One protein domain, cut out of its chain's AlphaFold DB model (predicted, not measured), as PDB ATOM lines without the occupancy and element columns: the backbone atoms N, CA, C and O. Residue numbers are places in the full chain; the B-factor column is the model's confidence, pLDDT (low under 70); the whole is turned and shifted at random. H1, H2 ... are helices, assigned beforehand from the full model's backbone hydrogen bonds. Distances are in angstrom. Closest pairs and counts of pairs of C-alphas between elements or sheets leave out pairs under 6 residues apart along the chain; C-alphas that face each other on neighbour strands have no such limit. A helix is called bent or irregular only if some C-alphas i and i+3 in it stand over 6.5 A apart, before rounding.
ATOM      1  N   PRO A   8       1.243   5.677 348.977       61.12
ATOM      2  CA  PRO A   8       1.785   4.885 350.081       61.12
ATOM      3  C   PRO A   8       2.736   3.774 349.630       61.12
ATOM      4  O   PRO A   8       3.819   3.627 350.197       61.12
ATOM      5  N   ASP A   9       2.378   3.041 348.572       66.50
ATOM      6  CA  ASP A   9       3.213   1.968 348.028       66.50
ATOM      7  C   ASP A   9       4.544   2.517 347.516       66.50
ATOM      8  O   ASP A   9       5.594   1.920 347.747       66.50
ATOM      9  N   GLN A  10       4.533   3.690 346.874       68.44
ATOM     10  CA  GLN A  10       5.762   4.344 346.424       68.44
ATOM     11  C   GLN A  10       6.680   4.706 347.595       68.44
ATOM     12  O   GLN A  10       7.878   4.436 347.518       68.44
ATOM     13  N   GLY A  11       6.133   5.248 348.687       75.25
ATOM     14  CA  GLY A  11       6.916   5.597 349.874       75.25
ATOM     15  C   GLY A  11       7.512   4.376 350.582       75.25
ATOM     16  O   GLY A  11       8.704   4.354 350.904       75.25
ATOM     17  N   ILE A  12       6.719   3.315 350.754       81.00
ATOM     18  CA  ILE A  12       7.168   2.070 351.394       81.00
ATOM     19  C   ILE A  12       8.229   1.375 350.528       81.00
ATOM     20  O   ILE A  12       9.298   1.012 351.027       81.00
ATOM     21  N   ILE A  13       7.991   1.254 349.216       82.50
ATOM     22  CA  ILE A  13       8.943   0.659 348.266       82.50
ATOM     23  C   ILE A  13      10.232   1.488 348.190       82.50
ATOM     24  O   ILE A  13      11.320   0.915 348.098       82.50
ATOM     25  N   ALA A  14      10.145   2.820 348.230       81.06
ATOM     26  CA  ALA A  14      11.317   3.691 348.241       81.06
ATOM     27  C   ALA A  14      12.168   3.466 349.500       81.06
ATOM     28  O   ALA A  14      13.374   3.238 349.381       81.06
ATOM     29  N   SER A  15      11.546   3.428 350.685       82.69
ATOM     30  CA  SER A  15      12.256   3.147 351.940       82.69
ATOM     31  C   SER A  15      12.907   1.762 351.926       82.69
ATOM     32  O   SER A  15      14.055   1.611 352.349       82.69
ATOM     33  N   PHE A  16      12.202   0.752 351.419       84.62
ATOM     34  CA  PHE A  16      12.740  -0.595 351.263       84.62
ATOM     35  C   PHE A  16      13.975  -0.616 350.345       84.62
ATOM     36  O   PHE A  16      15.035  -1.106 350.737       84.62
ATOM     37  N   LYS A  17      13.883  -0.014 349.151       84.19
ATOM     38  CA  LYS A  17      15.002   0.071 348.196       84.19
ATOM     39  C   LYS A  17      16.202   0.812 348.779       84.19
ATOM     40  O   LYS A  17      17.339   0.416 348.527       84.19
ATOM     41  N   GLN A  18      15.965   1.875 349.543       85.75
ATOM     42  CA  GLN A  18      17.021   2.633 350.209       85.75
ATOM     43  C   GLN A  18      17.754   1.769 351.242       85.75
ATOM     44  O   GLN A  18      18.985   1.731 351.249       85.75
ATOM     45  N   ASN A  19      17.008   1.041 352.077       86.81
ATOM     46  CA  ASN A  19      17.581   0.123 353.060       86.81
ATOM     47  C   ASN A  19      18.403  -0.984 352.388       86.81
ATOM     48  O   ASN A  19      19.547  -1.206 352.779       86.81
ATOM     49  N   TYR A  20      17.864  -1.597 351.333       88.19
ATOM     50  CA  TYR A  20      18.554  -2.633 350.566       88.19
ATOM     51  C   TYR A  20      19.869  -2.124 349.959       88.19
ATOM     52  O   TYR A  20      20.912  -2.760 350.090       88.19
ATOM     53  N   ARG A  21      19.853  -0.939 349.331       88.19
ATOM     54  CA  ARG A  21      21.059  -0.330 348.742       88.19
ATOM     55  C   ARG A  21      22.116  -0.017 349.792       88.19
ATOM     56  O   ARG A  21      23.291  -0.278 349.552       88.19
ATOM     57  N   ARG A  22      21.710   0.530 350.942       88.75
ATOM     58  CA  ARG A  22      22.623   0.827 352.052       88.75
ATOM     59  C   ARG A  22      23.323  -0.441 352.537       88.75
ATOM     60  O   ARG A  22      24.536  -0.427 352.721       88.75
ATOM     61  N   GLU A  23      22.574  -1.525 352.711       89.88
ATOM     62  CA  GLU A  23      23.129  -2.808 353.137       89.88
ATOM     63  C   GLU A  23      24.083  -3.393 352.090       89.88
ATOM     64  O   GLU A  23      25.205  -3.768 352.426       89.88
ATOM     65  N   LEU A  24      23.688  -3.388 350.815       87.88
ATOM     66  CA  LEU A  24      24.524  -3.867 349.717       87.88
ATOM     67  C   LEU A  24      25.858  -3.107 349.635       87.88
ATOM     68  O   LEU A  24      26.917  -3.726 349.582       87.88
ATOM     69  N   VAL A  25      25.815  -1.772 349.673       88.94
ATOM     70  CA  VAL A  25      27.021  -0.929 349.645       88.94
ATOM     71  C   VAL A  25      27.888  -1.176 350.877       88.94
ATOM     72  O   VAL A  25      29.105  -1.285 350.749       88.94
ATOM     73  N   SER A  26      27.285  -1.327 352.060       87.94
ATOM     74  CA  SER A  26      28.031  -1.648 353.278       87.94
ATOM     75  C   SER A  26      28.768  -2.982 353.167       87.94
ATOM     76  O   SER A  26      29.897  -3.081 353.640       87.94
ATOM     77  N   LYS A  27      28.152  -3.999 352.553       88.00
ATOM     78  CA  LYS A  27      28.798  -5.300 352.351       88.00
ATOM     79  C   LYS A  27      29.919  -5.236 351.309       88.00
ATOM     80  O   LYS A  27      30.969  -5.813 351.553       88.00
ATOM     81  N   ILE A  28      29.740  -4.484 350.219       88.25
ATOM     82  CA  ILE A  28      30.795  -4.253 349.213       88.25
ATOM     83  C   ILE A  28      32.005  -3.555 349.847       88.25
ATOM     84  O   ILE A  28      33.136  -3.990 349.674       88.25
ATOM     85  N   ILE A  29      31.777  -2.493 350.629       88.38
ATOM     86  CA  ILE A  29      32.862  -1.779 351.324       88.38
ATOM     87  C   ILE A  29      33.586  -2.707 352.313       88.38
ATOM     88  O   ILE A  29      34.786  -2.561 352.524       88.38
ATOM     89  N   ALA A  30      32.872  -3.660 352.916       88.25
ATOM     90  CA  ALA A  30      33.452  -4.616 353.850       88.25
ATOM     91  C   ALA A  30      34.223  -5.763 353.172       88.25
ATOM     92  O   ALA A  30      35.066  -6.370 353.831       88.25
ATOM     93  N   SER A  31      33.948  -6.086 351.904       83.25
ATOM     94  CA  SER A  31      34.519  -7.273 351.260       83.25
ATOM     95  C   SER A  31      35.908  -7.057 350.651       83.25
ATOM     96  O   SER A  31      36.540  -8.031 350.270       83.25
ATOM     97  N   ASN A  32      36.423  -5.817 350.596       86.12
ATOM     98  CA  ASN A  32      37.659  -5.428 349.882       86.12
ATOM     99  C   ASN A  32      37.694  -5.813 348.386       86.12
ATOM    100  O   ASN A  32      38.690  -5.547 347.713       86.12
ATOM    101  N   ASP A  33      36.620  -6.400 347.862       84.00
ATOM    102  CA  ASP A  33      36.486  -6.775 346.463       84.00
ATOM    103  C   ASP A  33      36.099  -5.554 345.626       84.00
ATOM    104  O   ASP A  33      35.497  -4.585 346.109       84.00
ATOM    105  N   THR A  34      36.355  -5.620 344.322       86.25
ATOM    106  CA  THR A  34      35.703  -4.688 343.403       86.25
ATOM    107  C   THR A  34      34.189  -4.918 343.398       86.25
ATOM    108  O   THR A  34      33.696  -6.024 343.633       86.25
ATOM    109  N   VAL A  35      33.417  -3.877 343.063       82.62
ATOM    110  CA  VAL A  35      31.945  -3.961 342.965       82.62
ATOM    111  C   VAL A  35      31.512  -5.150 342.097       82.62
ATOM    112  O   VAL A  35      30.575  -5.865 342.437       82.62
ATOM    113  N   THR A  36      32.205  -5.382 340.982       85.19
ATOM    114  CA  THR A  36      31.918  -6.474 340.045       85.19
ATOM    115  C   THR A  36      32.210  -7.856 340.618       85.19
ATOM    116  O   THR A  36      31.421  -8.773 340.404       85.19
ATOM    117  N   GLU A  37      33.306  -8.024 341.353       83.56
ATOM    118  CA  GLU A  37      33.673  -9.305 341.972       83.56
ATOM    119  C   GLU A  37      32.696  -9.684 343.085       83.56
ATOM    120  O   GLU A  37      32.206 -10.813 343.105       83.56
ATOM    121  N   TYR A  38      32.323  -8.721 343.933       88.44
ATOM    122  CA  TYR A  38      31.322  -8.938 344.975       88.44
ATOM    123  C   TYR A  38      29.949  -9.299 344.391       88.44
ATOM    124  O   TYR A  38      29.284 -10.226 344.848       88.44
ATOM    125  N   LEU A  39      29.500  -8.585 343.353       87.50
ATOM    126  CA  LEU A  39      28.210  -8.882 342.724       87.50
ATOM    127  C   LEU A  39      28.199 -10.257 342.041       87.50
ATOM    128  O   LEU A  39      27.165 -10.921 342.053       87.50
ATOM    129  N   ASN A  40      29.333 -10.702 341.494       87.19
ATOM    130  CA  ASN A  40      29.465 -12.030 340.894       87.19
ATOM    131  C   ASN A  40      29.532 -13.157 341.935       87.19
ATOM    132  O   ASN A  40      29.121 -14.279 341.640       87.19
ATOM    133  N   SER A  41      30.042 -12.886 343.140       89.56
ATOM    134  CA  SER A  41      30.087 -13.856 344.242       89.56
ATOM    135  C   SER A  41      28.772 -13.937 345.030       89.56
ATOM    136  O   SER A  41      28.562 -14.873 345.809       89.56
ATOM    137  N   LEU A  42      27.859 -12.986 344.814       89.38
ATOM    138  CA  LEU A  42      26.597 -12.896 345.530       89.38
ATOM    139  C   LEU A  42      25.659 -14.061 345.180       89.38
ATOM    140  O   LEU A  42      25.210 -14.231 344.047       89.38
ATOM    141  N   THR A  43      25.303 -14.850 346.193       90.50
ATOM    142  CA  THR A  43      24.381 -15.983 346.030       90.50
ATOM    143  C   THR A  43      22.919 -15.567 346.214       90.50
ATOM    144  O   THR A  43      22.615 -14.603 346.915       90.50
ATOM    145  N   ILE A  44      21.983 -16.353 345.662       90.31
ATOM    146  CA  ILE A  44      20.533 -16.158 345.881       90.31
ATOM    147  C   ILE A  44      20.192 -16.187 347.378       90.31
ATOM    148  O   ILE A  44      19.336 -15.437 347.837       90.31
ATOM    149  N   LYS A  45      20.889 -17.021 348.160       89.75
ATOM    150  CA  LYS A  45      20.724 -17.078 349.616       89.75
ATOM    151  C   LYS A  45      21.025 -15.716 350.251       89.75
ATOM    152  O   LYS A  45      20.190 -15.201 350.987       89.75
ATOM    153  N   GLU A  46      22.177 -15.126 349.938       87.00
ATOM    154  CA  GLU A  46      22.560 -13.798 350.440       87.00
ATOM    155  C   GLU A  46      21.590 -12.710 349.983       87.00
ATOM    156  O   GLU A  46      21.229 -11.840 350.773       87.00
ATOM    157  N   PHE A  47      21.119 -12.790 348.738       87.12
ATOM    158  CA  PHE A  47      20.099 -11.885 348.217       87.12
ATOM    159  C   PHE A  47      18.820 -11.907 349.069       87.12
ATOM    160  O   PHE A  47      18.386 -10.854 349.530       87.12
ATOM    161  N   VAL A  48      18.263 -13.090 349.348       89.50
ATOM    162  CA  VAL A  48      17.030 -13.236 350.147       89.50
ATOM    163  C   VAL A  48      17.220 -12.731 351.582       89.50
ATOM    164  O   VAL A  48      16.323 -12.101 352.140       89.50
ATOM    165  N   TYR A  49      18.393 -12.949 352.187       90.44
ATOM    166  CA  TYR A  49      18.678 -12.411 353.522       90.44
ATOM    167  C   TYR A  49      18.771 -10.884 353.534       90.44
ATOM    168  O   TYR A  49      18.229 -10.259 354.446       90.44
ATOM    169  N   MET A  50      19.403 -10.279 352.524       87.94
ATOM    170  CA  MET A  50      19.437  -8.819 352.382       87.94
ATOM    171  C   MET A  50      18.042  -8.246 352.129       87.94
ATOM    172  O   MET A  50      17.713  -7.181 352.640       87.94
ATOM    173  N   GLU A  51      17.198  -8.954 351.376       89.06
ATOM    174  CA  GLU A  51      15.804  -8.567 351.156       89.06
ATOM    175  C   GLU A  51      15.024  -8.537 352.478       89.06
ATOM    176  O   GLU A  51      14.417  -7.522 352.832       89.06
ATOM    177  N   ALA A  52      15.106  -9.618 353.258       90.38
ATOM    178  CA  ALA A  52      14.449  -9.715 354.557       90.38
ATOM    179  C   ALA A  52      14.964  -8.654 355.545       90.38
ATOM    180  O   ALA A  52      14.177  -8.025 356.255       90.38
ATOM    181  N   SER A  53      16.277  -8.423 355.574       88.19
ATOM    182  CA  SER A  53      16.906  -7.391 356.403       88.19
ATOM    183  C   SER A  53      16.444  -5.983 356.007       88.19
ATOM    184  O   SER A  53      16.000  -5.208 356.859       88.19
ATOM    185  N   ALA A  54      16.435  -5.671 354.709       88.38
ATOM    186  CA  ALA A  54      15.978  -4.385 354.194       88.38
ATOM    187  C   ALA A  54      14.505  -4.102 354.520       88.38
ATOM    188  O   ALA A  54      14.162  -2.958 354.839       88.38
ATOM    189  N   TRP A  55      13.655  -5.133 354.465       88.19
ATOM    190  CA  TRP A  55      12.248  -5.051 354.851       88.19
ATOM    191  C   TRP A  55      12.073  -4.817 356.352       88.19
ATOM    192  O   TRP A  55      11.357  -3.900 356.746       88.19
ATOM    193  N   ASN A  56      12.791  -5.562 357.194       89.81
ATOM    194  CA  ASN A  56      12.754  -5.379 358.650       89.81
ATOM    195  C   ASN A  56      13.264  -3.996 359.090       89.81
ATOM    196  O   ASN A  56      12.845  -3.477 360.121       89.81
ATOM    197  N   ALA A  57      14.146  -3.378 358.302       85.56
ATOM    198  CA  ALA A  57      14.621  -2.018 358.536       85.56
ATOM    199  C   ALA A  57      13.605  -0.927 358.135       85.56
ATOM    200  O   ALA A  57      13.855   0.262 358.361       85.56
ATOM    201  N   VAL A  58      12.475  -1.274 357.507       85.50
ATOM    202  CA  VAL A  58      11.382  -0.325 357.262       85.50
ATOM    203  C   VAL A  58      10.605  -0.145 358.567       85.50
ATOM    204  O   VAL A  58       9.857  -1.016 358.996       85.50
ATOM    205  N   SER A  59      10.782   1.002 359.222       81.25
ATOM    206  CA  SER A  59      10.102   1.290 360.490       81.25
ATOM    207  C   SER A  59       8.586   1.405 360.310       81.25
ATOM    208  O   SER A  59       8.130   2.077 359.380       81.25
ATOM    209  N   SER A  60       7.813   0.887 361.265       80.06
ATOM    210  CA  SER A  60       6.348   1.011 361.284       80.06
ATOM    211  C   SER A  60       5.872   2.467 361.215       80.06
ATOM    212  O   SER A  60       4.908   2.749 360.516       80.06
ATOM    213  N   SER A  61       6.603   3.404 361.832       74.06
ATOM    214  CA  SER A  61       6.310   4.847 361.763       74.06
ATOM    215  C   SER A  61       6.414   5.416 360.338       74.06
ATOM    216  O   SER A  61       5.604   6.253 359.951       74.06
ATOM    217  N   LYS A  62       7.352   4.926 359.512       71.56
ATOM    218  CA  LYS A  62       7.441   5.312 358.091       71.56
ATOM    219  C   LYS A  62       6.263   4.775 357.286       71.56
ATOM    220  O   LYS A  62       5.721   5.498 356.460       71.56
ATOM    221  N   ILE A  63       5.857   3.531 357.545       78.50
ATOM    222  CA  ILE A  63       4.679   2.927 356.909       78.50
ATOM    223  C   ILE A  63       3.434   3.742 357.272       78.50
ATOM    224  O   ILE A  63       2.697   4.161 356.385       78.50
ATOM    225  N   GLU A  64       3.248   4.039 358.557       77.62
ATOM    226  CA  GLU A  64       2.156   4.873 359.058       77.62
ATOM    227  C   GLU A  64       2.167   6.273 358.432       77.62
ATOM    228  O   GLU A  64       1.138   6.731 357.949       77.62
ATOM    229  N   GLY A  65       3.329   6.926 358.343       74.31
ATOM    230  CA  GLY A  65       3.474   8.221 357.676       74.31
ATOM    231  C   GLY A  65       3.069   8.183 356.198       74.31
ATOM    232  O   GLY A  65       2.369   9.082 355.731       74.31
ATOM    233  N   CYS A  66       3.441   7.128 355.467       73.50
ATOM    234  CA  CYS A  66       3.041   6.929 354.072       73.50
ATOM    235  C   CYS A  66       1.519   6.771 353.924       73.50
ATOM    236  O   CYS A  66       0.922   7.397 353.045       73.50
ATOM    237  N   TRP A  67       0.885   5.982 354.794       77.25
ATOM    238  CA  TRP A  67      -0.570   5.805 354.801       77.25
ATOM    239  C   TRP A  67      -1.308   7.066 355.232       77.25
ATOM    240  O   TRP A  67      -2.269   7.448 354.570       77.25
ATOM    241  N   ASN A  68      -0.835   7.753 356.273       75.19
ATOM    242  CA  ASN A  68      -1.407   9.015 356.725       75.19
ATOM    243  C   ASN A  68      -1.353  10.043 355.601       75.19
ATOM    244  O   ASN A  68      -2.386  10.608 355.273       75.19
ATOM    245  N   ARG A  69      -0.215  10.230 354.923       70.38
ATOM    246  CA  ARG A  69      -0.117  11.152 353.776       70.38
ATOM    247  C   ARG A  69      -1.042  10.747 352.620       70.38
ATOM    248  O   ARG A  69      -1.756  11.592 352.089       70.38
ATOM    249  N   GLY A  70      -1.070   9.466 352.248       69.81
ATOM    250  CA  GLY A  70      -1.878   8.987 351.121       69.81
ATOM    251  C   GLY A  70      -3.388   8.980 351.372       69.81
ATOM    252  O   GLY A  70      -4.163   9.151 350.433       69.81
ATOM    253  N   LEU A  71      -3.815   8.804 352.624       71.50
ATOM    254  CA  LEU A  71      -5.226   8.745 353.011       71.50
ATOM    255  C   LEU A  71      -5.727  10.020 353.699       71.50
ATOM    256  O   LEU A  71      -6.934  10.146 353.890       71.50
ATOM    257  N   SER A  72      -4.859  10.984 354.031       66.69
ATOM    258  CA  SER A  72      -5.247  12.241 354.701       66.69
ATOM    259  C   SER A  72      -6.409  12.924 353.985       66.69
ATOM    260  O   SER A  72      -7.388  13.297 354.619       66.69
ATOM    261  N   PHE A  73      -6.374  12.987 352.650       63.75
ATOM    262  CA  PHE A  73      -7.455  13.584 351.862       63.75
ATOM    263  C   PHE A  73      -8.798  12.840 351.985       63.75
ATOM    264  O   PHE A  73      -9.854  13.458 351.892       63.75
ATOM    265  N   ALA A  74      -8.775  11.524 352.215       64.19
ATOM    266  CA  ALA A  74      -9.979  10.721 352.410       64.19
ATOM    267  C   ALA A  74     -10.591  10.901 353.813       64.19
ATOM    268  O   ALA A  74     -11.785  10.659 353.986       64.19
ATOM    269  N   PHE A  75      -9.795  11.341 354.794       63.28
ATOM    270  CA  PHE A  75     -10.221  11.521 356.186       63.28
ATOM    271  C   PHE A  75     -10.450  12.986 356.592       63.28
ATOM    272  O   PHE A  75     -11.065  13.231 357.632       63.28
TER     273      PHE A  75
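Overview. This is residues 8 to 75 of the 133 residues of the protein "Tigger transposable element-derived protein 5 (Trinotate prediction)" of Henneguya salminicola (UniProt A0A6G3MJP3). Long helix H1 is the spine of a rod; H2 stands crosswise near its last residues, H3 slants back over its middle, and H4 overlaps its first residues and extends beyond them. The printed part has 68 residues with four named helices, H1 to H4 in order, and no named strand: all helix. It is loose, with a radius of gyration of the C-alphas of 15.5 A, spanning 51 by 19 by 15 A.

Along the chain. H1, residues 8 to 31, runs 34.9 A from C-alpha 8 at (1.785, 4.885, 350.081). H2 is residues 35 to 41, 10.1 A; H3 is 44 to 56, 18.4 A. H4, residues 60 to 75, 20.3 A, ends at (-10.221, 11.521, 356.186); it is irregular, C-alphas 70 and 73 being 7.3 A apart, with a kink of 42 degrees near residue 69.

Arrangement. H1 touches H3 with residues 16 to 24 alone, closest C-alphas Tyr 20 and Ala 54, 4.8 A, at a steep tilt of 53 degrees, opposite ways. H1 touches H4 with residues 8 to 12 alone, closest C-alphas Pro 8 and Cys 66, 4.7 A, at a shallow tilt of 20 degrees, opposite ways. H1 and H2 only just touch, with 3 pairs of C-alphas within 8 A, only at the corner, closest Ile 28 and Tyr 38, 6.3 A, about perpendicular at 90 degrees. H2 and H4 are apart. Every O i to N i+4 pair is within hydrogen-bond range in H1, H2 and H3; in H4, 10 of 12.

Size, cuts and confidence. The farthest C-alphas, Asn 32 and Phe 75, are 51.2 A apart. The printed part has no cut, and its three links are tight. Residues 8 to 10, 70 and 72 to 75 have pLDDT under 70.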